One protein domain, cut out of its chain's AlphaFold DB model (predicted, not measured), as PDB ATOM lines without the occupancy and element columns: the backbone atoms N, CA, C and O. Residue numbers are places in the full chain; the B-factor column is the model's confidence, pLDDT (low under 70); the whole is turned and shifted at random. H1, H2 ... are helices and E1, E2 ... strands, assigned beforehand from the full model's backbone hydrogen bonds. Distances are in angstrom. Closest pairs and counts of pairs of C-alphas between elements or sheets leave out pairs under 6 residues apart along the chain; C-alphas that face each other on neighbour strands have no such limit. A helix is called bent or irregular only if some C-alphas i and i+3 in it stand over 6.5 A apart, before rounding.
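Overview. This is residues 90 to 277 of the 489 residues of an uncharacterized protein of Moritella viscosa (UniProt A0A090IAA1). A strongly twisted sheet of five strands fills one end of the domain and a group of three helices, H3, H4 and H5, the other, with H7 in the middle, packed along one face of the sheet over E4 and E5. The long helix H2 runs lengthwise beside them, grazing the sheet and ending near H3 and H5, while H8 sits between H7 and H3, and the short H9 packs on H2. The printed part has 188 residues, with nine named helices and five named strands in the order E1 H1 E2 H2 H3 H4 H5 E3 E4 E5 H6 H7 H8 H9. The sheet is branched and mixed, with parallel and antiparallel pairs, and the class is mixed, helices and strands. The whole is compact, with a radius of gyration of the C-alphas of 16.3 A and spans of 50 by 35 by 30 A.

Along the chain. E1, residues 91 to 93, begins at C-alpha 91 at (129.695, 114.359, 102.915). H1, residues 99 to 102, and E2, residues 107 to 110, follow. H2, residues 114 to 131, is the longest helix, 25.7 A from its first C-alpha at (120.174, 127.960, 110.950) to its last. H3, residues 136 to 150, measures 21.5 A and is irregular, with C-alphas 146 and 149 7.3 A apart. Next come H4, residues 152 to 156, and H5, residues 164 to 172, 12.1 A. E3, residues 178 to 186, is the longest strand, 25.4 A. E4, residues 192 to 196, measures 14.1 A and E5, residues 210 to 216, 20.7 A. H6, residues 217 to 220, precedes H7, residues 232 to 245, 19.8 A. H8, residues 259 to 270, measures 15.5 A and is only just irregular, with C-alphas 264 and 267 6.6 A apart. H9, residues 273 to 277, ends at C-alpha 277 at (134.719, 133.680, 112.586).

Arrangement. E3 has three neighbours: E1, beside residues 178 to 180, and E2, beside residues 182 to 186, on one side, and E5 on the other side. E1 and E3 are parallel, with N 179 and O 91 2.8 A apart, within hydrogen-bond range. E2 and E3 are antiparallel, with N 110 and O 183 at 2.9 A. E3 and E5 are parallel, with N 180 and O 211 at 2.9 A. E4 and E5 form a hairpin, with N 193 and O 214 at 2.8 A. H7 is on the sheet at a height of 8.1 A over E4 and E5, along the strands, at 11 degrees to E5 on the local plane; its closest C-alphas to E5 are those of Gly 211 and Ala 245, 4.0 A. H6 is on the same face as H7. H1 is on the opposite face, where its local plane is fitted to only just enough C-alphas of the sheet, 6; the closest C-alphas of H1 and E2, those of Cys 101 and Cys 108, are 5.1 A apart. H2 only grazes the sheet, with residues 116 to 124. H2 and H7 only just touch, with 3 pairs of C-alphas within 8 A, the closest being His 123 and Phe 238 at 7.3 A; they are about perpendicular, at 78 degrees. H2 touches H9 with residues 122 to 126 alone, closest at the C-alphas of Thr 122 and Thr 277, 6.8 A. H8 touches H7 with residues 259 to 264 alone, at a steep tilt of 61 degrees, opposite ways; the C-alphas of Asn 236 and Gly 259 are closest, 4.8 A. H3 and H8 only just touch, with 3 pairs within 8 A, the closest C-alphas being Phe 139 and Phe 266 at 7.5 A. H3 touches H5 at a steep tilt of 63 degrees, opposite ways, closest at the C-alphas of Thr 141 and Ala 165, 5.2 A. H3 and H4 touch only at the corner, and only just, with 3 pairs; the C-alphas of Cys 148 and Cys 154 are closest, 5.3 A. H3, H4, H5, H8 and H9 are not on the sheet. Every O i to N i+4 pair is within hydrogen-bond range in H2, H4, H5, H7 and H9, against 9 of 11 in H3 and 6 of 8 in H8; H1 and H6 are too short for such a pair.

Size, cuts and confidence. The two C-alphas farthest apart are those of Val 104 and Pro 161, 50.7 A. The printed part has no cut. The links E4 to E5, H6 to H7 and H7 to H8 are long. The mean pLDDT of the printed part is 91.8; residues 104 to 105 and 188 to 189 are under 70.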
ATOM      1  N   PRO A  90     134.398 115.687 103.370       95.19
ATOM      2  CA  PRO A  90     133.349 114.782 103.818       95.19
ATOM      3  C   PRO A  90     132.016 115.092 103.131       95.19
ATOM      4  O   PRO A  90     131.757 116.221 102.715       95.19
ATOM      5  N   GLN A  91     131.120 114.107 103.115       95.44
ATOM      6  CA  GLN A  91     129.695 114.359 102.915       95.44
ATOM      7  C   GLN A  91     129.100 114.819 104.243       95.44
ATOM      8  O   GLN A  91     128.887 114.013 105.152       95.44
ATOM      9  N   VAL A  92     128.872 116.122 104.379       96.56
ATOM     10  CA  VAL A  92     128.313 116.715 105.596       96.56
ATOM     11  C   VAL A  92     126.815 116.478 105.610       96.56
ATOM     12  O   VAL A  92     126.133 116.808 104.648       96.56
ATOM     13  N   ILE A  93     126.293 115.943 106.714       96.06
ATOM     14  CA  ILE A  93     124.861 115.690 106.895       96.06
ATOM     15  C   ILE A  93     124.390 116.319 108.206       96.06
ATOM     16  O   ILE A  93     125.001 116.130 109.262       96.06
ATOM     17  N   PHE A  94     123.256 117.019 108.155       94.88
ATOM     18  CA  PHE A  94     122.510 117.506 109.315       94.88
ATOM     19  C   PHE A  94     121.291 116.603 109.557       94.88
ATOM     20  O   PHE A  94     120.190 116.897 109.082       94.88
ATOM     21  N   PRO A  95     121.459 115.471 110.266       91.12
ATOM     22  CA  PRO A  95     120.396 114.492 110.431       91.12
ATOM     23  C   PRO A  95     119.238 115.046 111.263       91.12
ATOM     24  O   PRO A  95     119.400 115.949 112.085       91.12
ATOM     25  N   SER A  96     118.070 114.433 111.093       87.25
ATOM     26  CA  SER A  96     116.878 114.737 111.881       87.25
ATOM     27  C   SER A  96     117.078 114.490 113.385       87.25
ATOM     28  O   SER A  96     118.030 113.841 113.834       87.25
ATOM     29  N   LYS A  97     116.154 115.043 114.182       84.06
ATOM     30  CA  LYS A  97     116.136 114.921 115.645       84.06
ATOM     31  C   LYS A  97     116.179 113.452 116.070       84.06
ATOM     32  O   LYS A  97     115.430 112.621 115.563       84.06
ATOM     33  N   ASP A  98     117.035 113.156 117.042       82.00
ATOM     34  CA  ASP A  98     117.122 111.829 117.638       82.00
ATOM     35  C   ASP A  98     115.899 111.558 118.534       82.00
ATOM     36  O   ASP A  98     115.516 112.413 119.337       82.00
ATOM     37  N   LYS A  99     115.329 110.346 118.456       80.25
ATOM     38  CA  LYS A  99     114.202 109.905 119.305       80.25
ATOM     39  C   LYS A  99     114.511 110.021 120.801       80.25
ATOM     40  O   LYS A  99     113.609 110.165 121.621       80.25
ATOM     41  N   SER A 100     115.792 109.968 121.182       73.62
ATOM     42  CA  SER A 100     116.222 110.187 122.570       73.62
ATOM     43  C   SER A 100     115.790 111.549 123.127       73.62
ATOM     44  O   SER A 100     115.538 111.653 124.323       73.62
ATOM     45  N   CYS A 101     115.623 112.567 122.277       78.94
ATOM     46  CA  CYS A 101     115.152 113.895 122.664       78.94
ATOM     47  C   CYS A 101     113.629 113.994 122.907       78.94
ATOM     48  O   CYS A 101     113.151 115.094 123.189       78.94
ATOM     49  N   ASP A 102     112.862 112.911 122.744       78.88
ATOM     50  CA  ASP A 102     111.408 112.883 122.998       78.88
ATOM     51  C   ASP A 102     111.059 112.385 124.413       78.88
ATOM     52  O   ASP A 102     109.903 112.415 124.826       78.88
ATOM     53  N   ARG A 103     112.059 111.921 125.172       71.81
ATOM     54  CA  ARG A 103     111.942 111.578 126.599       71.81
ATOM     55  C   ARG A 103     112.531 112.719 127.440       71.81
ATOM     56  O   ARG A 103     112.954 113.725 126.881       71.81
ATOM     57  N   VAL A 104     112.609 112.571 128.764       56.84
ATOM     58  CA  VAL A 104     113.410 113.464 129.629       56.84
ATOM     59  C   VAL A 104     114.798 112.835 129.850       56.84
ATOM     60  O   VAL A 104     115.025 112.229 130.897       56.84
ATOM     61  N   PRO A 105     115.732 112.847 128.876       63.59
ATOM     62  CA  PRO A 105     117.090 112.403 129.134       63.59
ATOM     63  C   PRO A 105     117.906 113.527 129.784       63.59
ATOM     64  O   PRO A 105     117.634 114.712 129.602       63.59
ATOM     65  N   ARG A 106     118.991 113.139 130.458       72.56
ATOM     66  CA  ARG A 106     120.028 114.067 130.939       72.56
ATOM     67  C   ARG A 106     120.736 114.806 129.787       72.56
ATOM     68  O   ARG A 106     121.221 115.909 129.987       72.56
ATOM     69  N   TYR A 107     120.789 114.211 128.589       83.94
ATOM     70  CA  TYR A 107     121.310 114.819 127.355       83.94
ATOM     71  C   TYR A 107     120.692 114.175 126.102       83.94
ATOM     72  O   TYR A 107     120.264 113.022 126.146       83.94
ATOM     73  N   CYS A 108     120.660 114.882 124.970       88.31
ATOM     74  CA  CYS A 108     120.124 114.361 123.708       88.31
ATOM     75  C   CYS A 108     120.767 115.022 122.470       88.31
ATOM     76  O   CYS A 108     121.469 116.026 122.604       88.31
ATOM     77  N   TYR A 109     120.538 114.477 121.267       91.25
ATOM     78  CA  TYR A 109     121.089 115.021 120.015       91.25
ATOM     79  C   TYR A 109     120.019 115.642 119.114       91.25
ATOM     80  O   TYR A 109     119.082 114.967 118.680       91.25
ATOM     81  N   ARG A 110     120.192 116.920 118.778       91.44
ATOM     82  CA  ARG A 110     119.279 117.684 117.917       91.44
ATOM     83  C   ARG A 110     119.969 118.094 116.612       91.44
ATOM     84  O   ARG A 110     121.193 118.241 116.614       91.44
ATOM     85  N   PRO A 111     119.228 118.309 115.513       92.19
ATOM     86  CA  PRO A 111     119.771 119.021 114.362       92.19
ATOM     87  C   PRO A 111     120.167 120.447 114.773       92.19
ATOM     88  O   PRO A 111     119.485 121.041 115.617       92.19
ATOM     89  N   PRO A 112     121.232 121.021 114.192       93.38
ATOM     90  CA  PRO A 112     121.506 122.442 114.346       93.38
ATOM     91  C   PRO A 112     120.407 123.284 113.690       93.38
ATOM     92  O   PRO A 112     119.937 122.979 112.594       93.38
ATOM     93  N   ASN A 113     120.021 124.373 114.355       92.12
ATOM     94  CA  ASN A 113     119.208 125.426 113.744       92.12
ATOM     95  C   ASN A 113     120.048 126.266 112.752       92.12
ATOM     96  O   ASN A 113     121.274 126.135 112.757       92.12
ATOM     97  N   PRO A 114     119.447 127.161 111.944       91.62
ATOM     98  CA  PRO A 114     120.174 127.960 110.950       91.62
ATOM     99  C   PRO A 114     121.432 128.672 111.467       91.62
ATOM    100  O   PRO A 114     122.517 128.524 110.912       91.62
ATOM    101  N   LYS A 115     121.340 129.359 112.612       93.12
ATOM    102  CA  LYS A 115     122.484 130.073 113.210       93.12
ATOM    103  C   LYS A 115     123.592 129.120 113.658       93.12
ATOM    104  O   LYS A 115     124.773 129.438 113.551       93.12
ATOM    105  N   GLN A 116     123.218 127.952 114.175       95.25
ATOM    106  CA  GLN A 116     124.170 126.909 114.543       95.25
ATOM    107  C   GLN A 116     124.801 126.277 113.296       95.25
ATOM    108  O   GLN A 116     126.002 126.028 113.322       95.25
ATOM    109  N   LYS A 117     124.044 126.064 112.208       94.69
ATOM    110  CA  LYS A 117     124.576 125.572 110.925       94.69
ATOM    111  C   LYS A 117     125.684 126.488 110.406       94.69
ATOM    112  O   LYS A 117     126.740 125.982 110.057       94.69
ATOM    113  N   THR A 118     125.512 127.813 110.455       94.38
ATOM    114  CA  THR A 118     126.575 128.767 110.079       94.38
ATOM    115  C   THR A 118     127.851 128.574 110.906       94.38
ATOM    116  O   THR A 118     128.949 128.543 110.352       94.38
ATOM    117  N   ILE A 119     127.725 128.381 112.225       96.94
ATOM    118  CA  ILE A 119     128.876 128.113 113.103       96.94
ATOM    119  C   ILE A 119     129.544 126.785 112.719       96.94
ATOM    120  O   ILE A 119     130.761 126.743 112.558       96.94
ATOM    121  N   TYR A 120     128.767 125.710 112.541       96.94
ATOM    122  CA  TYR A 120     129.281 124.405 112.106       96.94
ATOM    123  C   TYR A 120     130.014 124.502 110.765       96.94
ATOM    124  O   TYR A 120     131.142 124.031 110.662       96.94
ATOM    125  N   ASN A 121     129.411 125.161 109.776       96.69
ATOM    126  CA  ASN A 121     130.001 125.363 108.456       96.69
ATOM    127  C   ASN A 121     131.308 126.158 108.542       96.69
ATOM    128  O   ASN A 121     132.273 125.783 107.890       96.69
ATOM    129  N   THR A 122     131.388 127.174 109.410       97.31
ATOM    130  CA  THR A 122     132.641 127.912 109.658       97.31
ATOM    131  C   THR A 122     133.744 126.971 110.155       97.31
ATOM    132  O   THR A 122     134.836 126.958 109.602       97.31
ATOM    133  N   HIS A 123     133.463 126.119 111.151       97.69
ATOM    134  CA  HIS A 123     134.447 125.149 111.662       97.69
ATOM    135  C   HIS A 123     134.851 124.095 110.622       97.69
ATOM    136  O   HIS A 123     136.016 123.707 110.570       97.69
ATOM    137  N   ILE A 124     133.904 123.634 109.803       97.50
ATOM    138  CA  ILE A 124     134.131 122.631 108.753       97.50
ATOM    139  C   ILE A 124     135.009 123.205 107.636       97.50
ATOM    140  O   ILE A 124     136.022 122.597 107.297       97.50
ATOM    141  N   VAL A 125     134.671 124.393 107.128       97.38
ATOM    142  CA  VAL A 125     135.460 125.115 106.116       97.38
ATOM    143  C   VAL A 125     136.851 125.444 106.653       97.38
ATOM    144  O   VAL A 125     137.847 125.244 105.965       97.38
ATOM    145  N   MET A 126     136.955 125.865 107.915       97.00
ATOM    146  CA  MET A 126     138.252 126.111 108.548       97.00
ATOM    147  C   MET A 126     139.113 124.854 108.636       97.00
ATOM    148  O   MET A 126     140.316 124.928 108.401       97.00
ATOM    149  N   LEU A 127     138.520 123.700 108.946       97.50
ATOM    150  CA  LEU A 127     139.252 122.439 108.981       97.50
ATOM    151  C   LEU A 127     139.693 121.998 107.578       97.50
ATOM    152  O   LEU A 127     140.824 121.546 107.416       97.50
ATOM    153  N   HIS A 128     138.845 122.191 106.566       97.69
ATOM    154  CA  HIS A 128     139.196 121.975 105.162       97.69
ATOM    155  C   HIS A 128     140.375 122.852 104.723       97.69
ATOM    156  O   HIS A 128     141.394 122.336 104.259       97.69
ATOM    157  N   ASN A 129     140.296 124.162 104.963       97.50
ATOM    158  CA  ASN A 129     141.372 125.098 104.644       97.50
ATOM    159  C   ASN A 129     142.660 124.747 105.404       97.50
ATOM    160  O   ASN A 129     143.743 124.733 104.819       97.50
ATOM    161  N   ALA A 130     142.552 124.405 106.692       96.94
ATOM    162  CA  ALA A 130     143.676 123.986 107.519       96.94
ATOM    163  C   ALA A 130     144.385 122.756 106.946       96.94
ATOM    164  O   ALA A 130     145.597 122.803 106.758       96.94
ATOM    165  N   LEU A 131     143.657 121.679 106.625       96.88
ATOM    166  CA  LEU A 131     144.270 120.447 106.115       96.88
ATOM    167  C   LEU A 131     144.963 120.639 104.761       96.88
ATOM    168  O   LEU A 131     145.930 119.930 104.481       96.88
ATOM    169  N   ASN A 132     144.504 121.601 103.959       97.00
ATOM    170  CA  ASN A 132     145.074 121.941 102.657       97.00
ATOM    171  C   ASN A 132     146.102 123.087 102.711       97.00
ATOM    172  O   ASN A 132     146.577 123.526 101.669       97.00
ATOM    173  N   THR A 133     146.487 123.581 103.890       96.56
ATOM    174  CA  THR A 133     147.539 124.607 104.027       96.56
ATOM    175  C   THR A 133     148.933 123.964 104.010       96.56
ATOM    176  O   THR A 133     149.147 122.935 104.656       96.56
ATOM    177  N   VAL A 134     149.917 124.597 103.356       95.88
ATOM    178  CA  VAL A 134     151.329 124.146 103.292       95.88
ATOM    179  C   VAL A 134     151.929 123.906 104.685       95.88
ATOM    180  O   VAL A 134     152.692 122.963 104.894       95.88
ATOM    181  N   ALA A 135     151.530 124.706 105.675       96.12
ATOM    182  CA  ALA A 135     151.997 124.608 107.054       96.12
ATOM    183  C   ALA A 135     151.433 123.407 107.844       96.12
ATOM    184  O   ALA A 135     151.989 123.044 108.884       96.12
ATOM    185  N   PHE A 136     150.342 122.768 107.401       96.69
ATOM    186  CA  PHE A 136     149.681 121.722 108.195       96.69
ATOM    187  C   PHE A 136     150.460 120.398 108.258       96.69
ATOM    188  O   PHE A 136     150.630 119.877 109.365       96.69
ATOM    189  N   PRO A 137     151.001 119.846 107.151       95.56
ATOM    190  CA  PRO A 137     151.822 118.634 107.195       95.56
ATOM    191  C   PRO A 137     153.049 118.708 108.130       95.56
ATOM    192  O   PRO A 137     153.226 117.786 108.939       95.56
ATOM    193  N   PRO A 138     153.889 119.766 108.105       95.56
ATOM    194  CA  PRO A 138     154.994 119.869 109.056       95.56
ATOM    195  C   PRO A 138     154.491 120.083 110.490       95.56
ATOM    196  O   PRO A 138     155.051 119.503 111.425       95.56
ATOM    197  N   PHE A 139     153.399 120.835 110.680       96.75
ATOM    198  CA  PHE A 139     152.779 121.019 111.991       96.75
ATOM    199  C   PHE A 139     152.331 119.687 112.606       96.75
ATOM    200  O   PHE A 139     152.775 119.342 113.705       96.75
ATOM    201  N   ILE A 140     151.503 118.904 111.903       95.69
ATOM    202  CA  ILE A 140     150.996 117.633 112.433       95.69
ATOM    203  C   ILE A 140     152.136 116.643 112.681       95.69
ATOM    204  O   ILE A 140     152.138 115.970 113.709       95.69
ATOM    205  N   THR A 141     153.144 116.606 111.805       95.69
ATOM    206  CA  THR A 141     154.330 115.753 111.973       95.69
ATOM    207  C   THR A 141     155.080 116.089 113.257       95.69
ATOM    208  O   THR A 141     155.361 115.198 114.058       95.69
ATOM    209  N   ARG A 142     155.345 117.377 113.508       95.44
ATOM    210  CA  ARG A 142     156.009 117.840 114.733       95.44
ATOM    211  C   ARG A 142     155.222 117.459 115.986       95.44
ATOM    212  O   ARG A 142     155.799 116.925 116.935       95.44
ATOM    213  N   ILE A 143     153.914 117.721 115.995       94.25
ATOM    214  CA  ILE A 143     153.055 117.432 117.149       94.25
ATOM    215  C   ILE A 143     152.972 115.922 117.390       94.25
ATOM    216  O   ILE A 143     153.228 115.470 118.504       94.25
ATOM    217  N   ILE A 144     152.698 115.124 116.358       93.38
ATOM    218  CA  ILE A 144     152.650 113.665 116.480       93.38
ATOM    219  C   ILE A 144     153.977 113.120 116.994       93.38
ATOM    220  O   ILE A 144     153.956 112.378 117.965       93.38
ATOM    221  N   ASN A 145     155.123 113.524 116.443       91.88
ATOM    222  CA  ASN A 145     156.425 113.042 116.917       91.88
ATOM    223  C   ASN A 145     156.675 113.387 118.393       91.88
ATOM    224  O   ASN A 145     157.215 112.569 119.134       91.88
ATOM    225  N   THR A 146     156.226 114.565 118.836       92.00
ATOM    226  CA  THR A 146     156.352 115.011 120.232       92.00
ATOM    227  C   THR A 146     155.480 114.183 121.177       92.00
ATOM    228  O   THR A 146     155.927 113.784 122.251       92.00
ATOM    229  N   TYR A 147     154.234 113.907 120.788       90.50
ATOM    230  CA  TYR A 147     153.260 113.268 121.672       90.50
ATOM    231  C   TYR A 147     153.164 111.747 121.516       90.50
ATOM    232  O   TYR A 147     152.687 111.079 122.431       90.50
ATOM    233  N   CYS A 148     153.634 111.170 120.409       89.81
ATOM    234  CA  CYS A 148     153.560 109.734 120.118       89.81
ATOM    235  C   CYS A 148     154.004 108.835 121.286       89.81
ATOM    236  O   CYS A 148     153.311 107.854 121.576       89.81
ATOM    237  N   PRO A 149     155.077 109.170 122.039       92.25
ATOM    238  CA  PRO A 149     155.503 108.393 123.201       92.25
ATOM    239  C   PRO A 149     154.501 108.339 124.367       92.25
ATOM    240  O   PRO A 149     154.742 107.609 125.329       92.25
ATOM    241  N   PHE A 150     153.370 109.038 124.309       92.94
ATOM    242  CA  PHE A 150     152.318 108.994 125.331       92.94
ATOM    243  C   PHE A 150     151.054 108.254 124.875       92.94
ATOM    244  O   PHE A 150     150.175 108.000 125.691       92.94
ATOM    245  N   PHE A 151     150.974 107.845 123.603       93.44
ATOM    246  CA  PHE A 151     149.746 107.333 122.992       93.44
ATOM    247  C   PHE A 151     149.937 105.922 122.417       93.44
ATOM    248  O   PHE A 151     150.814 105.672 121.585       93.44
ATOM    249  N   LYS A 152     149.122 104.967 122.885       93.69
ATOM    250  CA  LYS A 152     149.310 103.529 122.629       93.69
ATOM    251  C   LYS A 152     149.188 103.153 121.153       93.69
ATOM    252  O   LYS A 152     149.976 102.328 120.693       93.69
ATOM    253  N   GLU A 153     148.230 103.715 120.414       93.06
ATOM    254  CA  GLU A 153     148.099 103.419 118.980       93.06
ATOM    255  C   GLU A 153     149.289 103.962 118.194       93.06
ATOM    256  O   GLU A 153     149.776 103.288 117.289       93.06
ATOM    257  N   CYS A 154     149.779 105.146 118.566       91.19
ATOM    258  CA  CYS A 154     150.920 105.764 117.903       91.19
ATOM    259  C   CYS A 154     152.190 104.920 118.067       91.19
ATOM    260  O   CYS A 154     152.827 104.561 117.079       91.19
ATOM    261  N   LYS A 155     152.501 104.489 119.299       91.38
ATOM    262  CA  LYS A 155     153.652 103.608 119.580       91.38
ATOM    263  C   LYS A 155     153.637 102.303 118.789       91.38
ATOM    264  O   LYS A 155     154.689 101.781 118.443       91.38
ATOM    265  N   LYS A 156     152.446 101.747 118.558       92.25
ATOM    266  CA  LYS A 156     152.269 100.451 117.893       92.25
ATOM    267  C   LYS A 156     152.375 100.520 116.372       92.25
ATOM    268  O   LYS A 156     152.445  99.466 115.752       92.25
ATOM    269  N   TYR A 157     152.351 101.712 115.779       88.56
ATOM    270  CA  TYR A 157     152.309 101.857 114.325       88.56
ATOM    271  C   TYR A 157     153.571 101.324 113.625       88.56
ATOM    272  O   TYR A 157     153.475 100.778 112.526       88.56
ATOM    273  N   GLY A 158     154.727 101.403 114.293       82.56
ATOM    274  CA  GLY A 158     155.993 100.879 113.782       82.56
ATOM    275  C   GLY A 158     156.480 101.598 112.521       82.56
ATOM    276  O   GLY A 158     156.081 102.729 112.239       82.56
ATOM    277  N   THR A 159     157.367 100.940 111.777       78.06
ATOM    278  CA  THR A 159     157.902 101.451 110.509       78.06
ATOM    279  C   THR A 159     156.966 101.068 109.369       78.06
ATOM    280  O   THR A 159     156.704  99.888 109.148       78.06
ATOM    281  N   GLN A 160     156.458 102.065 108.653       83.44
ATOM    282  CA  GLN A 160     155.588 101.924 107.484       83.44
ATOM    283  C   GLN A 160     156.063 102.909 106.402       83.44
ATOM    284  O   GLN A 160     156.692 103.909 106.760       83.44
ATOM    285  N   PRO A 161     155.754 102.681 105.109       82.88
ATOM    286  CA  PRO A 161     156.099 103.624 104.037       82.88
ATOM    287  C   PRO A 161     155.560 105.037 104.293       82.88
ATOM    288  O   PRO A 161     156.218 106.033 104.005       82.88
ATOM    289  N   LEU A 162     154.375 105.121 104.898       89.19
ATOM    290  CA  LEU A 162     153.764 106.371 105.315       89.19
ATOM    291  C   LEU A 162     154.013 106.613 106.807       89.19
ATOM    292  O   LEU A 162     153.792 105.724 107.622       89.19
ATOM    293  N   SER A 163     154.416 107.828 107.190       91.50
ATOM    294  CA  SER A 163     154.539 108.184 108.610       91.50
ATOM    295  C   SER A 163     153.175 108.146 109.318       91.50
ATOM    296  O   SER A 163     152.132 108.366 108.693       91.50
ATOM    297  N   TYR A 164     153.155 107.933 110.641       93.75
ATOM    298  CA  TYR A 164     151.899 107.927 111.408       93.75
ATOM    299  C   TYR A 164     151.125 109.246 111.270       93.75
ATOM    300  O   TYR A 164     149.899 109.243 111.145       93.75
ATOM    301  N   ALA A 165     151.849 110.371 111.247       94.19
ATOM    302  CA  ALA A 165     151.274 111.696 111.066       94.19
ATOM    303  C   ALA A 165     150.624 111.841 109.686       94.19
ATOM    304  O   ALA A 165     149.453 112.212 109.599       94.19
ATOM    305  N   SER A 166     151.342 111.474 108.619       93.88
ATOM    306  CA  SER A 166     150.820 111.540 107.253       93.88
ATOM    307  C   SER A 166     149.628 110.607 107.061       93.88
ATOM    308  O   SER A 166     148.619 111.026 106.500       93.88
ATOM    309  N   ARG A 167     149.680 109.380 107.599       93.62
ATOM    310  CA  ARG A 167     148.546 108.448 107.569       93.62
ATOM    311  C   ARG A 167     147.314 109.040 108.232       93.62
ATOM    312  O   ARG A 167     146.237 109.001 107.649       93.62
ATOM    313  N   ASN A 168     147.451 109.571 109.444       94.19
ATOM    314  CA  ASN A 168     146.301 110.101 110.165       94.19
ATOM    315  C   ASN A 168     145.767 111.392 109.538       94.19
ATOM    316  O   ASN A 168     144.553 111.566 109.494       94.19
ATOM    317  N   MET A 169     146.636 112.255 109.007       95.12
ATOM    318  CA  MET A 169     146.220 113.415 108.218       95.12
ATOM    319  C   MET A 169     145.407 112.988 106.992       95.12
ATOM    320  O   MET A 169     144.361 113.572 106.744       95.12
ATOM    321  N   LEU A 170     145.860 111.978 106.239       94.38
ATOM    322  CA  LEU A 170     145.131 111.473 105.071       94.38
ATOM    323  C   LEU A 170     143.817 110.788 105.462       94.38
ATOM    324  O   LEU A 170     142.814 110.996 104.792       94.38
ATOM    325  N   SER A 171     143.791 110.020 106.558       93.94
ATOM    326  CA  SER A 171     142.556 109.409 107.069       93.94
ATOM    327  C   SER A 171     141.546 110.456 107.542       93.94
ATOM    328  O   SER A 171     140.366 110.315 107.254       93.94
ATOM    329  N   LEU A 172     141.981 111.508 108.243       95.31
ATOM    330  CA  LEU A 172     141.104 112.628 108.599       95.31
ATOM    331  C   LEU A 172     140.658 113.382 107.342       95.31
ATOM    332  O   LEU A 172     139.501 113.751 107.221       95.31
ATOM    333  N   GLY A 173     141.570 113.584 106.394       90.88
ATOM    334  CA  GLY A 173     141.325 114.277 105.136       90.88
ATOM    335  C   GLY A 173     140.650 113.431 104.055       90.88
ATOM    336  O   GLY A 173     140.646 113.851 102.898       90.88
ATOM    337  N   ALA A 174     140.119 112.254 104.388       89.44
ATOM    338  CA  ALA A 174     139.537 111.358 103.406       89.44
ATOM    339  C   ALA A 174     138.250 111.946 102.810       89.44
ATOM    340  O   ALA A 174     137.376 112.446 103.518       89.44
ATOM    341  N   GLU A 175     138.142 111.878 101.489       91.56
ATOM    342  CA  GLU A 175     136.989 112.378 100.741       91.56
ATOM    343  C   GLU A 175     135.831 111.386 100.790       91.56
ATOM    344  O   GLU A 175     136.051 110.179 100.796       91.56
ATOM    345  N   GLY A 176     134.597 111.881 100.821       90.06
ATOM    346  CA  GLY A 176     133.395 111.048 100.776       90.06
ATOM    347  C   GLY A 176     133.020 110.363 102.095       90.06
ATOM    348  O   GLY A 176     132.001 109.681 102.133       90.06
ATOM    349  N   HIS A 177     133.780 110.559 103.180       94.31
ATOM    350  CA  HIS A 177     133.375 110.097 104.511       94.31
ATOM    351  C   HIS A 177     132.065 110.776 104.938       94.31
ATOM    352  O   HIS A 177     131.963 112.005 104.900       94.31
ATOM    353  N   THR A 178     131.075 110.001 105.379       95.62
ATOM    354  CA  THR A 178     129.781 110.542 105.807       95.62
ATOM    355  C   THR A 178     129.886 111.154 107.200       95.62
ATOM    356  O   THR A 178     129.973 110.442 108.202       95.62
ATOM    357  N   PHE A 179     129.817 112.480 107.288       96.44
ATOM    358  CA  PHE A 179     130.027 113.226 108.521       96.44
ATOM    359  C   PHE A 179     128.730 113.839 109.066       96.44
ATOM    360  O   PHE A 179     128.246 114.872 108.606       96.44
ATOM    361  N   ASN A 180     128.170 113.201 110.096       96.81
ATOM    362  CA  ASN A 180     126.916 113.616 110.719       96.81
ATOM    363  C   ASN A 180     127.142 114.663 111.816       96.81
ATOM    364  O   ASN A 180     127.688 114.365 112.882       96.81
ATOM    365  N   ILE A 181     126.625 115.865 111.601       96.88
ATOM    366  CA  ILE A 181     126.758 116.991 112.521       96.88
ATOM    367  C   ILE A 181     125.499 117.164 113.363       96.88
ATOM    368  O   ILE A 181     124.393 117.314 112.842       96.88
ATOM    369  N   ARG A 182     125.652 117.186 114.688       95.12
ATOM    370  CA  ARG A 182     124.530 117.339 115.626       95.12
ATOM    371  C   ARG A 182     124.837 118.340 116.730       95.12
ATOM    372  O   ARG A 182     125.982 118.620 117.033       95.12
ATOM    373  N   VAL A 183     123.805 118.825 117.404       94.62
ATOM    374  CA  VAL A 183     123.918 119.614 118.634       94.62
ATOM    375  C   VAL A 183     123.681 118.710 119.836       94.62
ATOM    376  O   VAL A 183     122.686 117.985 119.876       94.62
ATOM    377  N   LEU A 184     124.581 118.763 120.817       93.38
ATOM    378  CA  LEU A 184     124.416 118.088 122.100       93.38
ATOM    379  C   LEU A 184     123.637 119.004 123.053       93.38
ATOM    380  O   LEU A 184     124.168 120.012 123.516       93.38
ATOM    381  N   ALA A 185     122.385 118.650 123.331       89.00
ATOM    382  CA  ALA A 185     121.489 119.395 124.213       89.00
ATOM    383  C   ALA A 185     121.331 118.717 125.582       89.00
ATOM    384  O   ALA A 185     121.535 117.506 125.695       89.00
ATOM    385  N   GLY A 186     120.906 119.478 126.595       82.88
ATOM    386  CA  GLY A 186     120.646 118.993 127.959       82.88
ATOM    387  C   GLY A 186     121.672 119.471 128.992       82.88
ATOM    388  O   GLY A 186     122.331 120.495 128.803       82.88
ATOM    389  N   ASP A 187     121.804 118.737 130.099       74.94
ATOM    390  CA  ASP A 187     122.729 119.099 131.174       74.94
ATOM    391  C   ASP A 187     124.177 119.037 130.683       74.94
ATOM    392  O   ASP A 187     124.598 118.080 130.023       74.94
ATOM    393  N   TYR A 188     124.965 120.051 131.041       68.00
ATOM    394  CA  TYR A 188     126.379 120.113 130.693       68.00
ATOM    395  C   TYR A 188     127.157 118.985 131.388       68.00
ATOM    396  O   TYR A 188     127.569 119.107 132.541       68.00
ATOM    397  N   PHE A 189     127.354 117.872 130.681       69.00
ATOM    398  CA  PHE A 189     128.170 116.743 131.139       69.00
ATOM    399  C   PHE A 189     129.483 116.613 130.354       69.00
ATOM    400  O   PHE A 189     130.506 116.231 130.918       69.00
ATOM    401  N   SER A 190     129.483 116.974 129.069       81.12
ATOM    402  CA  SER A 190     130.678 117.025 128.225       81.12
ATOM    403  C   SER A 190     130.614 118.220 127.273       81.12
ATOM    404  O   SER A 190     129.538 118.722 126.951       81.12
ATOM    405  N   ALA A 191     131.779 118.702 126.834       89.94
ATOM    406  CA  ALA A 191     131.867 119.789 125.857       89.94
ATOM    407  C   ALA A 191     131.428 119.343 124.448       89.94
ATOM    408  O   ALA A 191     130.933 120.158 123.670       89.94
ATOM    409  N   GLY A 192     131.564 118.050 124.148       93.31
ATOM    410  CA  GLY A 192     131.147 117.430 122.902       93.31
ATOM    411  C   GLY A 192     131.060 115.907 123.027       93.31
ATOM    412  O   GLY A 192     131.280 115.351 124.112       93.31
ATOM    413  N   ARG A 193     130.635 115.255 121.941       93.44
ATOM    414  CA  ARG A 193     130.652 113.799 121.776       93.44
ATOM    415  C   ARG A 193     130.680 113.401 120.303       93.44
ATOM    416  O   ARG A 193     129.801 113.800 119.541       93.44
ATOM    417  N   GLY A 194     131.623 112.545 119.941       94.00
ATOM    418  CA  GLY A 194     131.767 111.989 118.607       94.00
ATOM    419  C   GLY A 194     131.970 110.479 118.604       94.00
ATOM    420  O   GLY A 194     131.995 109.825 119.650       94.00
ATOM    421  N   GLY A 195     132.047 109.920 117.404       95.75
ATOM    422  CA  GLY A 195     132.346 108.510 117.167       95.75
ATOM    423  C   GLY A 195     132.014 108.102 115.737       95.75
ATOM    424  O   GLY A 195     131.066 108.632 115.153       95.75
ATOM    425  N   GLY A 196     132.767 107.156 115.191       95.94
ATOM    426  CA  GLY A 196     132.582 106.682 113.827       95.94
ATOM    427  C   GLY A 196     133.673 105.730 113.375       95.94
ATOM    428  O   GLY A 196     134.486 105.263 114.178       95.94
ATOM    429  N   ASP A 197     133.665 105.460 112.080       94.25
ATOM    430  CA  ASP A 197     134.609 104.583 111.410       94.25
ATOM    431  C   ASP A 197     135.838 105.360 110.955       94.25
ATOM    432  O   ASP A 197     135.763 106.503 110.501       94.25
ATOM    433  N   ARG A 198     137.000 104.709 111.020       91.12
ATOM    434  CA  ARG A 198     138.215 105.281 110.448       91.12
ATOM    435  C   ARG A 198     138.157 105.151 108.937       91.12
ATOM    436  O   ARG A 198     138.049 104.036 108.435       91.12
ATOM    437  N   ALA A 199     138.277 106.265 108.224       87.12
ATOM    438  CA  ALA A 199     138.320 106.256 106.770       87.12
ATOM    439  C   ALA A 199     139.559 105.511 106.242       87.12
ATOM    440  O   ALA A 199     140.684 105.699 106.727       87.12
ATOM    441  N   TRP A 200     139.340 104.657 105.241       81.38
ATOM    442  CA  TRP A 200     140.396 103.893 104.584       81.38
ATOM    443  C   TRP A 200     140.982 104.745 103.456       81.38
ATOM    444  O   TRP A 200     140.242 105.307 102.656       81.38
ATOM    445  N   ILE A 201     142.311 104.844 103.399       85.00
ATOM    446  CA  ILE A 201     143.040 105.646 102.394       85.00
ATOM    447  C   ILE A 201     143.597 104.785 101.250       85.00
ATOM    448  O   ILE A 201     144.502 105.195 100.532       85.00
ATOM    449  N   ASN A 202     143.101 103.553 101.117       81.25
ATOM    450  CA  ASN A 202     143.399 102.688  99.975       81.25
ATOM    451  C   ASN A 202     142.743 103.220  98.694       81.25
ATOM    452  O   ASN A 202     143.340 103.165  97.620       81.25
ATOM    453  N   ASN A 203     141.549 103.786  98.836       80.94
ATOM    454  CA  ASN A 203     140.715 104.269  97.751       80.94
ATOM    455  C   ASN A 203     140.736 105.801  97.687       80.94
ATOM    456  O   ASN A 203     140.976 106.468  98.697       80.94
ATOM    457  N   LYS A 204     140.416 106.367  96.517       81.62
ATOM    458  CA  LYS A 204     140.318 107.827  96.335       81.62
ATOM    459  C   LYS A 204     139.312 108.472  97.283       81.62
ATOM    460  O   LYS A 204     139.547 109.573  97.790       81.62
ATOM    461  N   LYS A 205     138.205 107.762  97.510       83.56
ATOM    462  CA  LYS A 205     137.082 108.167  98.351       83.56
ATOM    463  C   LYS A 205     136.809 107.084  99.391       83.56
ATOM    464  O   LYS A 205     136.790 105.891  99.084       83.56
ATOM    465  N   ALA A 206     136.566 107.505 100.622       82.25
ATOM    466  CA  ALA A 206     136.176 106.661 101.737       82.25
ATOM    467  C   ALA A 206     134.687 106.296 101.648       82.25
ATOM    468  O   ALA A 206     133.862 106.762 102.433       82.25
ATOM    469  N   ALA A 207     134.347 105.443 100.682       72.75
ATOM    470  CA  ALA A 207     132.997 104.915 100.530       72.75
ATOM    471  C   ALA A 207     132.569 104.102 101.765       72.75
ATOM    472  O   ALA A 207     133.379 103.399 102.370       72.75
ATOM    473  N   ASN A 208     131.282 104.170 102.114       79.31
ATOM    474  CA  ASN A 208     130.655 103.377 103.182       79.31
ATOM    475  C   ASN A 208     131.261 103.562 104.584       79.31
ATOM    476  O   ASN A 208     131.104 102.695 105.440       79.31
ATOM    477  N   THR A 209     131.934 104.685 104.837       90.50
ATOM    478  CA  THR A 209     132.404 105.045 106.181       90.50
ATOM    479  C   THR A 209     131.565 106.187 106.729       90.50
ATOM    480  O   THR A 209     131.184 107.092 105.983       90.50
ATOM    481  N   LEU A 210     131.253 106.144 108.025       95.12
ATOM    482  CA  LEU A 210     130.430 107.171 108.653       95.12
ATOM    483  C   LEU A 210     130.926 107.546 110.040       95.12
ATOM    484  O   LEU A 210     131.496 106.739 110.770       95.12
ATOM    485  N   GLY A 211     130.618 108.772 110.431       96.50
ATOM    486  CA  GLY A 211     130.911 109.290 111.749       96.50
ATOM    487  C   GLY A 211     129.914 110.338 112.184       96.50
ATOM    488  O   GLY A 211     129.107 110.841 111.398       96.50
ATOM    489  N   LYS A 212     129.958 110.674 113.471       95.88
ATOM    490  CA  LYS A 212     129.212 111.800 114.027       95.88
ATOM    491  C   LYS A 212     130.074 112.633 114.956       95.88
ATOM    492  O   LYS A 212     130.880 112.082 115.702       95.88
ATOM    493  N   ALA A 213     129.817 113.933 114.964       96.62
ATOM    494  CA  ALA A 213     130.319 114.862 115.965       96.62
ATOM    495  C   ALA A 213     129.170 115.728 116.482       96.62
ATOM    496  O   ALA A 213     128.293 116.156 115.725       96.62
ATOM    497  N   ALA A 214     129.177 115.983 117.787       95.44
ATOM    498  CA  ALA A 214     128.241 116.887 118.422       95.44
ATOM    499  C   ALA A 214     128.942 117.802 119.416       95.44
ATOM    500  O   ALA A 214     129.726 117.333 120.239       95.44
ATOM    501  N   VAL A 215     128.618 119.093 119.375       95.56
ATOM    502  CA  VAL A 215     129.126 120.094 120.323       95.56
ATOM    503  C   VAL A 215     128.001 120.554 121.239       95.56
ATOM    504  O   VAL A 215     126.839 120.634 120.828       95.56
ATOM    505  N   TYR A 216     128.346 120.830 122.497       95.19
ATOM    506  CA  TYR A 216     127.408 121.304 123.504       95.19
ATOM    507  C   TYR A 216     126.685 122.581 123.064       95.19
ATOM    508  O   TYR A 216     127.315 123.574 122.690       95.19
ATOM    509  N   GLU A 217     125.355 122.575 123.173       94.00
ATOM    510  CA  GLU A 217     124.489 123.647 122.679       94.00
ATOM    511  C   GLU A 217     124.844 125.017 123.262       94.00
ATOM    512  O   GLU A 217     124.786 126.021 122.550       94.00
ATOM    513  N   GLY A 218     125.285 125.073 124.522       94.25
ATOM    514  CA  GLY A 218     125.642 126.327 125.180       94.25
ATOM    515  C   GLY A 218     126.844 127.038 124.555       94.25
ATOM    516  O   GLY A 218     126.929 128.255 124.652       94.25
ATOM    517  N   TYR A 219     127.752 126.333 123.868       95.75
ATOM    518  CA  TYR A 219     128.904 126.978 123.216       95.75
ATOM    519  C   TYR A 219     128.523 127.699 121.922       95.75
ATOM    520  O   TYR A 219     129.221 128.627 121.518       95.75
ATOM    521  N   ILE A 220     127.412 127.297 121.300       95.81
ATOM    522  CA  ILE A 220     127.011 127.700 119.945       95.81
ATOM    523  C   ILE A 220     125.608 128.323 119.883       95.81
ATOM    524  O   ILE A 220     125.118 128.646 118.804       95.81
ATOM    525  N   THR A 221     124.958 128.538 121.029       95.50
ATOM    526  CA  THR A 221     123.639 129.182 121.119       95.50
ATOM    527  C   THR A 221     123.764 130.573 121.728       95.50
ATOM    528  O   THR A 221     124.088 130.716 122.909       95.50
ATOM    529  N   LYS A 222     123.501 131.609 120.921       93.44
ATOM    530  CA  LYS A 222     123.554 133.012 121.361       93.44
ATOM    531  C   LYS A 222     122.606 133.226 122.546       93.44
ATOM    532  O   LYS A 222     121.457 132.799 122.494       93.44
ATOM    533  N   GLY A 223     123.091 133.886 123.598       91.50
ATOM    534  CA  GLY A 223     122.346 134.106 124.845       91.50
ATOM    535  C   GLY A 223     122.613 133.069 125.943       91.50
ATOM    536  O   GLY A 223     122.264 133.312 127.092       91.50
ATOM    537  N   SER A 224     123.283 131.951 125.640       91.88
ATOM    538  CA  SER A 224     123.815 131.068 126.685       91.88
ATOM    539  C   SER A 224     124.980 131.741 127.418       91.88
ATOM    540  O   SER A 224     125.851 132.334 126.784       91.88
ATOM    541  N   GLY A 225     125.072 131.576 128.742       90.69
ATOM    542  CA  GLY A 225     126.210 132.073 129.534       90.69
ATOM    543  C   GLY A 225     127.559 131.428 129.177       90.69
ATOM    544  O   GLY A 225     128.606 131.923 129.578       90.69
ATOM    545  N   SER A 226     127.553 130.332 128.409       92.81
ATOM    546  CA  SER A 226     128.762 129.677 127.888       92.81
ATOM    547  C   SER A 226     129.008 129.932 126.396       92.81
ATOM    548  O   SER A 226     129.865 129.261 125.818       92.81
ATOM    549  N   TYR A 227     128.278 130.862 125.768       96.19
ATOM    550  CA  TYR A 227     128.367 131.133 124.331       96.19
ATOM    551  C   TYR A 227     129.760 131.625 123.933       96.19
ATOM    552  O   TYR A 227     130.218 132.669 124.393       96.19
ATOM    553  N   ARG A 228     130.446 130.851 123.084       95.94
ATOM    554  CA  ARG A 228     131.822 131.119 122.636       95.94
ATOM    555  C   ARG A 228     132.161 130.343 121.354       95.94
ATOM    556  O   ARG A 228     133.106 129.553 121.348       95.94
ATOM    557  N   PRO A 229     131.395 130.512 120.266       96.88
ATOM    558  CA  PRO A 229     131.441 129.610 119.113       96.88
ATOM    559  C   PRO A 229     132.815 129.537 118.438       96.88
ATOM    560  O   PRO A 229     133.177 128.481 117.933       96.88
ATOM    561  N   TYR A 230     133.605 130.612 118.500       96.50
ATOM    562  CA  TYR A 230     134.908 130.725 117.832       96.50
ATOM    563  C   TYR A 230     136.092 130.836 118.802       96.50
ATOM    564  O   TYR A 230     137.211 131.158 118.417       96.50
ATOM    565  N   HIS A 231     135.869 130.561 120.088       95.56
ATOM    566  CA  HIS A 231     136.943 130.540 121.079       95.56
ATOM    567  C   HIS A 231     137.809 129.276 120.930       95.56
ATOM    568  O   HIS A 231     137.294 128.210 120.590       95.56
ATOM    569  N   GLN A 232     139.097 129.350 121.293       94.56
ATOM    570  CA  GLN A 232     140.066 128.235 121.224       94.56
ATOM    571  C   GLN A 232     139.555 126.913 121.831       94.56
ATOM    572  O   GLN A 232     139.832 125.824 121.332       94.56
ATOM    573  N   ARG A 233     138.760 126.994 122.907       93.31
ATOM    574  CA  ARG A 233     138.148 125.826 123.563       93.31
ATOM    575  C   ARG A 233     137.090 125.158 122.685       93.31
ATOM    576  O   ARG A 233     136.990 123.934 122.687       93.31
ATOM    577  N   THR A 234     136.305 125.949 121.965       95.75
ATOM    578  CA  THR A 234     135.282 125.441 121.049       95.75
ATOM    579  C   THR A 234     135.948 124.854 119.816       95.75
ATOM    580  O   THR A 234     135.654 123.711 119.505       95.75
ATOM    581  N   TYR A 235     136.943 125.529 119.228       96.44
ATOM    582  CA  TYR A 235     137.777 124.958 118.158       96.44
ATOM    583  C   TYR A 235     138.411 123.612 118.540       96.44
ATOM    584  O   TYR A 235     138.323 122.656 117.776       96.44
ATOM    585  N   ASN A 236     138.989 123.506 119.744       96.44
ATOM    586  CA  ASN A 236     139.513 122.235 120.257       96.44
ATOM    587  C   ASN A 236     138.405 121.177 120.353       96.44
ATOM    588  O   ASN A 236     138.582 120.060 119.890       96.44
ATOM    589  N   THR A 237     137.248 121.534 120.921       96.06
ATOM    590  CA  THR A 237     136.108 120.611 121.054       96.06
ATOM    591  C   THR A 237     135.653 120.108 119.685       96.06
ATOM    592  O   THR A 237     135.521 118.908 119.487       96.06
ATOM    593  N   PHE A 238     135.475 121.011 118.723       96.62
ATOM    594  CA  PHE A 238     135.121 120.679 117.349       96.62
ATOM    595  C   PHE A 238     136.127 119.722 116.720       96.62
ATOM    596  O   PHE A 238     135.748 118.638 116.290       96.62
ATOM    597  N   PHE A 239     137.411 120.080 116.728       97.19
ATOM    598  CA  PHE A 239     138.460 119.235 116.171       97.19
ATOM    599  C   PHE A 239     138.516 117.865 116.860       97.19
ATOM    600  O   PHE A 239     138.608 116.841 116.188       97.19
ATOM    601  N   HIS A 240     138.411 117.825 118.190       97.25
ATOM    602  CA  HIS A 240     138.405 116.594 118.977       97.25
ATOM    603  C   HIS A 240     137.262 115.661 118.568       97.25
ATOM    604  O   HIS A 240     137.504 114.491 118.271       97.25
ATOM    605  N   GLU A 241     136.028 116.168 118.512       97.31
ATOM    606  CA  GLU A 241     134.872 115.342 118.157       97.31
ATOM    607  C   GLU A 241     134.844 114.970 116.673       97.31
ATOM    608  O   GLU A 241     134.419 113.864 116.341       97.31
ATOM    609  N   THR A 242     135.352 115.828 115.781       97.44
ATOM    610  CA  THR A 242     135.569 115.461 114.376       97.44
ATOM    611  C   THR A 242     136.556 114.303 114.272       97.44
ATOM    612  O   THR A 242     136.293 113.346 113.559       97.44
ATOM    613  N   ASN A 243     137.652 114.299 115.033       97.56
ATOM    614  CA  ASN A 243     138.575 113.164 115.008       97.56
ATOM    615  C   ASN A 243     137.913 111.863 115.508       97.56
ATOM    616  O   ASN A 243     138.114 110.813 114.903       97.56
ATOM    617  N   HIS A 244     137.050 111.909 116.529       97.44
ATOM    618  CA  HIS A 244     136.250 110.725 116.886       97.44
ATOM    619  C   HIS A 244     135.305 110.289 115.767       97.44
ATOM    620  O   HIS A 244     135.124 109.091 115.565       97.44
ATOM    621  N   ALA A 245     134.701 111.234 115.039       97.12
ATOM    622  CA  ALA A 245     133.857 110.923 113.887       97.12
ATOM    623  C   ALA A 245     134.637 110.155 112.807       97.12
ATOM    624  O   ALA A 245     134.117 109.197 112.258       97.12
ATOM    625  N   PHE A 246     135.911 110.489 112.606       96.69
ATOM    626  CA  PHE A 246     136.822 109.783 111.700       96.69
ATOM    627  C   PHE A 246     137.542 108.594 112.375       96.69
ATOM    628  O   PHE A 246     138.646 108.210 111.983       96.69
ATOM    629  N   GLY A 247     136.938 108.011 113.417       95.81
ATOM    630  CA  GLY A 247     137.371 106.761 114.045       95.81
ATOM    631  C   GLY A 247     138.686 106.821 114.822       95.81
ATOM    632  O   GLY A 247     139.283 105.780 115.108       95.81
ATOM    633  N   PHE A 248     139.171 108.014 115.167       96.25
ATOM    634  CA  PHE A 248     140.354 108.162 116.006       96.25
ATOM    635  C   PHE A 248     139.982 108.062 117.486       96.25
ATOM    636  O   PHE A 248     139.165 108.829 117.980       96.25
ATOM    637  N   SER A 249     140.630 107.158 118.222       94.81
ATOM    638  CA  SER A 249     140.437 107.045 119.670       94.81
ATOM    639  C   SER A 249     141.231 108.107 120.445       94.81
ATOM    640  O   SER A 249     142.044 108.851 119.881       94.81
ATOM    641  N   HIS A 250     141.061 108.140 121.768       93.75
ATOM    642  CA  HIS A 250     141.931 108.892 122.683       93.75
ATOM    643  C   HIS A 250     143.396 108.437 122.657       93.75
ATOM    644  O   HIS A 250     144.281 109.260 122.872       93.75
ATOM    645  N   ASP A 251     143.664 107.183 122.287       94.38
ATOM    646  CA  ASP A 251     145.007 106.595 122.212       94.38
ATOM    647  C   ASP A 251     145.736 106.876 120.884       94.38
ATOM    648  O   ASP A 251     146.857 106.398 120.685       94.38
ATOM    649  N   SER A 252     145.123 107.636 119.970       92.94
ATOM    650  CA  SER A 252     145.653 107.934 118.629       92.94
ATOM    651  C   SER A 252     146.530 109.188 118.538       92.94
ATOM    652  O   SER A 252     147.050 109.493 117.467       92.94
ATOM    653  N   ALA A 253     146.645 109.961 119.623       93.19
ATOM    654  CA  ALA A 253     147.177 111.331 119.654       93.19
ATOM    655  C   ALA A 253     146.387 112.377 118.831       93.19
ATOM    656  O   ALA A 253     146.558 113.572 119.060       93.19
ATOM    657  N   MET A 254     145.472 111.976 117.942       93.75
ATOM    658  CA  MET A 254     144.664 112.895 117.127       93.75
ATOM    659  C   MET A 254     143.614 113.661 117.939       93.75
ATOM    660  O   MET A 254     143.339 114.825 117.670       93.75
ATOM    661  N   THR A 255     143.054 113.032 118.971       92.06
ATOM    662  CA  THR A 255     141.980 113.615 119.790       92.06
ATOM    663  C   THR A 255     142.525 114.360 121.018       92.06
ATOM    664  O   THR A 255     142.272 115.556 121.154       92.06
ATOM    665  N   TYR A 256     143.295 113.716 121.910       85.38
ATOM    666  CA  TYR A 256     143.870 114.373 123.104       85.38
ATOM    667  C   TYR A 256     145.233 115.050 122.887       85.38
ATOM    668  O   TYR A 256     145.566 115.961 123.640       85.38
ATOM    669  N   GLY A 257     146.011 114.655 121.875       81.88
ATOM    670  CA  GLY A 257     147.331 115.245 121.602       81.88
ATOM    671  C   GLY A 257     147.284 116.461 120.672       81.88
ATOM    672  O   GLY A 257     147.962 117.451 120.918       81.88
ATOM    673  N   LEU A 258     146.466 116.406 119.618       91.44
ATOM    674  CA  LEU A 258     146.441 117.416 118.555       91.44
ATOM    675  C   LEU A 258     145.402 118.522 118.737       91.44
ATOM    676  O   LEU A 258     145.639 119.629 118.264       91.44
ATOM    677  N   GLY A 259     144.284 118.269 119.423       89.75
ATOM    678  CA  GLY A 259     143.184 119.239 119.495       89.75
ATOM    679  C   GLY A 259     143.560 120.583 120.124       89.75
ATOM    680  O   GLY A 259     143.155 121.633 119.623       89.75
ATOM    681  N   VAL A 260     144.388 120.567 121.175       92.56
ATOM    682  CA  VAL A 260     144.863 121.791 121.840       92.56
ATOM    683  C   VAL A 260     145.899 122.535 120.984       92.56
ATOM    684  O   VAL A 260     145.661 123.707 120.694       92.56
ATOM    685  N   PRO A 261     146.996 121.909 120.503       95.69
ATOM    686  CA  PRO A 261     147.915 122.571 119.576       95.69
ATOM    687  C   PRO A 261     147.229 123.106 118.314       95.69
ATOM    688  O   PRO A 261     147.562 124.194 117.853       95.69
ATOM    689  N   TYR A 262     146.263 122.370 117.758       95.81
ATOM    690  CA  TYR A 262     145.501 122.818 116.595       95.81
ATOM    691  C   TYR A 262     144.781 124.139 116.883       95.81
ATOM    692  O   TYR A 262     144.930 125.103 116.132       95.81
ATOM    693  N   SER A 263     144.033 124.216 117.987       95.50
ATOM    694  CA  SER A 263     143.202 125.388 118.262       95.50
ATOM    695  C   SER A 263     143.957 126.586 118.834       95.50
ATOM    696  O   SER A 263     143.519 127.715 118.629       95.50
ATOM    697  N   GLN A 264     145.046 126.355 119.573       95.12
ATOM    698  CA  GLN A 264     145.797 127.415 120.257       95.12
ATOM    699  C   GLN A 264     146.983 127.935 119.453       95.12
ATOM    700  O   GLN A 264     147.365 129.086 119.632       95.12
ATOM    701  N   VAL A 265     147.567 127.095 118.598       95.94
ATOM    702  CA  VAL A 265     148.784 127.422 117.846       95.94
ATOM    703  C   VAL A 265     148.449 127.501 116.366       95.94
ATOM    704  O   VAL A 265     148.410 128.591 115.808       95.94
ATOM    705  N   PHE A 266     148.105 126.370 115.741       97.31
ATOM    706  CA  PHE A 266     147.984 126.306 114.283       97.31
ATOM    707  C   PHE A 266     146.953 127.292 113.730       97.31
ATOM    708  O   PHE A 266     147.267 128.085 112.845       97.31
ATOM    709  N   ILE A 267     145.736 127.272 114.279       96.38
ATOM    710  CA  ILE A 267     144.650 128.130 113.805       96.38
ATOM    711  C   ILE A 267     144.944 129.613 114.052       96.38
ATOM    712  O   ILE A 267     144.588 130.440 113.224       96.38
ATOM    713  N   ILE A 268     145.612 129.959 115.155       94.88
ATOM    714  CA  ILE A 268     145.947 131.352 115.483       94.88
ATOM    715  C   ILE A 268     147.075 131.888 114.596       94.88
ATOM    716  O   ILE A 268     147.018 133.037 114.173       94.88
ATOM    717  N   GLU A 269     148.083 131.066 114.304       95.81
ATOM    718  CA  GLU A 269     149.260 131.477 113.530       95.81
ATOM    719  C   GLU A 269     149.007 131.517 112.016       95.81
ATOM    720  O   GLU A 269     149.682 132.263 111.314       95.81
ATOM    721  N   ASN A 270     148.053 130.731 111.498       96.44
ATOM    722  CA  ASN A 270     147.858 130.554 110.048       96.44
ATOM    723  C   ASN A 270     146.574 131.196 109.496       96.44
ATOM    724  O   ASN A 270     146.372 131.227 108.278       96.44
ATOM    725  N   PHE A 271     145.692 131.692 110.369       96.06
ATOM    726  CA  PHE A 271     144.400 132.248 109.969       96.06
ATOM    727  C   PHE A 271     144.066 133.527 110.727       96.06
ATOM    728  O   PHE A 271     144.247 133.635 111.943       96.06
ATOM    729  N   SER A 272     143.524 134.497 109.995       95.62
ATOM    730  CA  SER A 272     143.067 135.760 110.563       95.62
ATOM    731  C   SER A 272     141.863 135.547 111.490       95.62
ATOM    732  O   SER A 272     141.255 134.479 111.548       95.62
ATOM    733  N   GLU A 273     141.486 136.560 112.269       94.94
ATOM    734  CA  GLU A 273     140.235 136.496 113.035       94.94
ATOM    735  C   GLU A 273     138.996 136.375 112.138       94.94
ATOM    736  O   GLU A 273     138.061 135.654 112.487       94.94
ATOM    737  N   ILE A 274     139.015 137.020 110.970       95.81
ATOM    738  CA  ILE A 274     137.917 136.973 110.000       95.81
ATOM    739  C   ILE A 274     137.749 135.545 109.475       95.81
ATOM    740  O   ILE A 274     136.648 135.003 109.574       95.81
ATOM    741  N   ASP A 275     138.838 134.900 109.045       93.94
ATOM    742  CA  ASP A 275     138.825 133.490 108.618       93.94
ATOM    743  C   ASP A 275     138.216 132.595 109.707       93.94
ATOM    744  O   ASP A 275     137.378 131.737 109.454       93.94
ATOM    745  N   ARG A 276     138.592 132.837 110.969       95.19
ATOM    746  CA  ARG A 276     138.169 132.019 112.114       95.19
ATOM    747  C   ARG A 276     136.726 132.252 112.566       95.19
ATOM    748  O   ARG A 276     136.255 131.516 113.438       95.19
ATOM    749  N   THR A 277     136.045 133.280 112.078       95.94
ATOM    750  CA  THR A 277     134.719 133.680 112.586       95.94
ATOM    751  C   THR A 277     133.657 133.798 111.498       95.94
ATOM    752  O   THR A 277     132.473 133.933 111.822       95.94
TER     753      THR A 277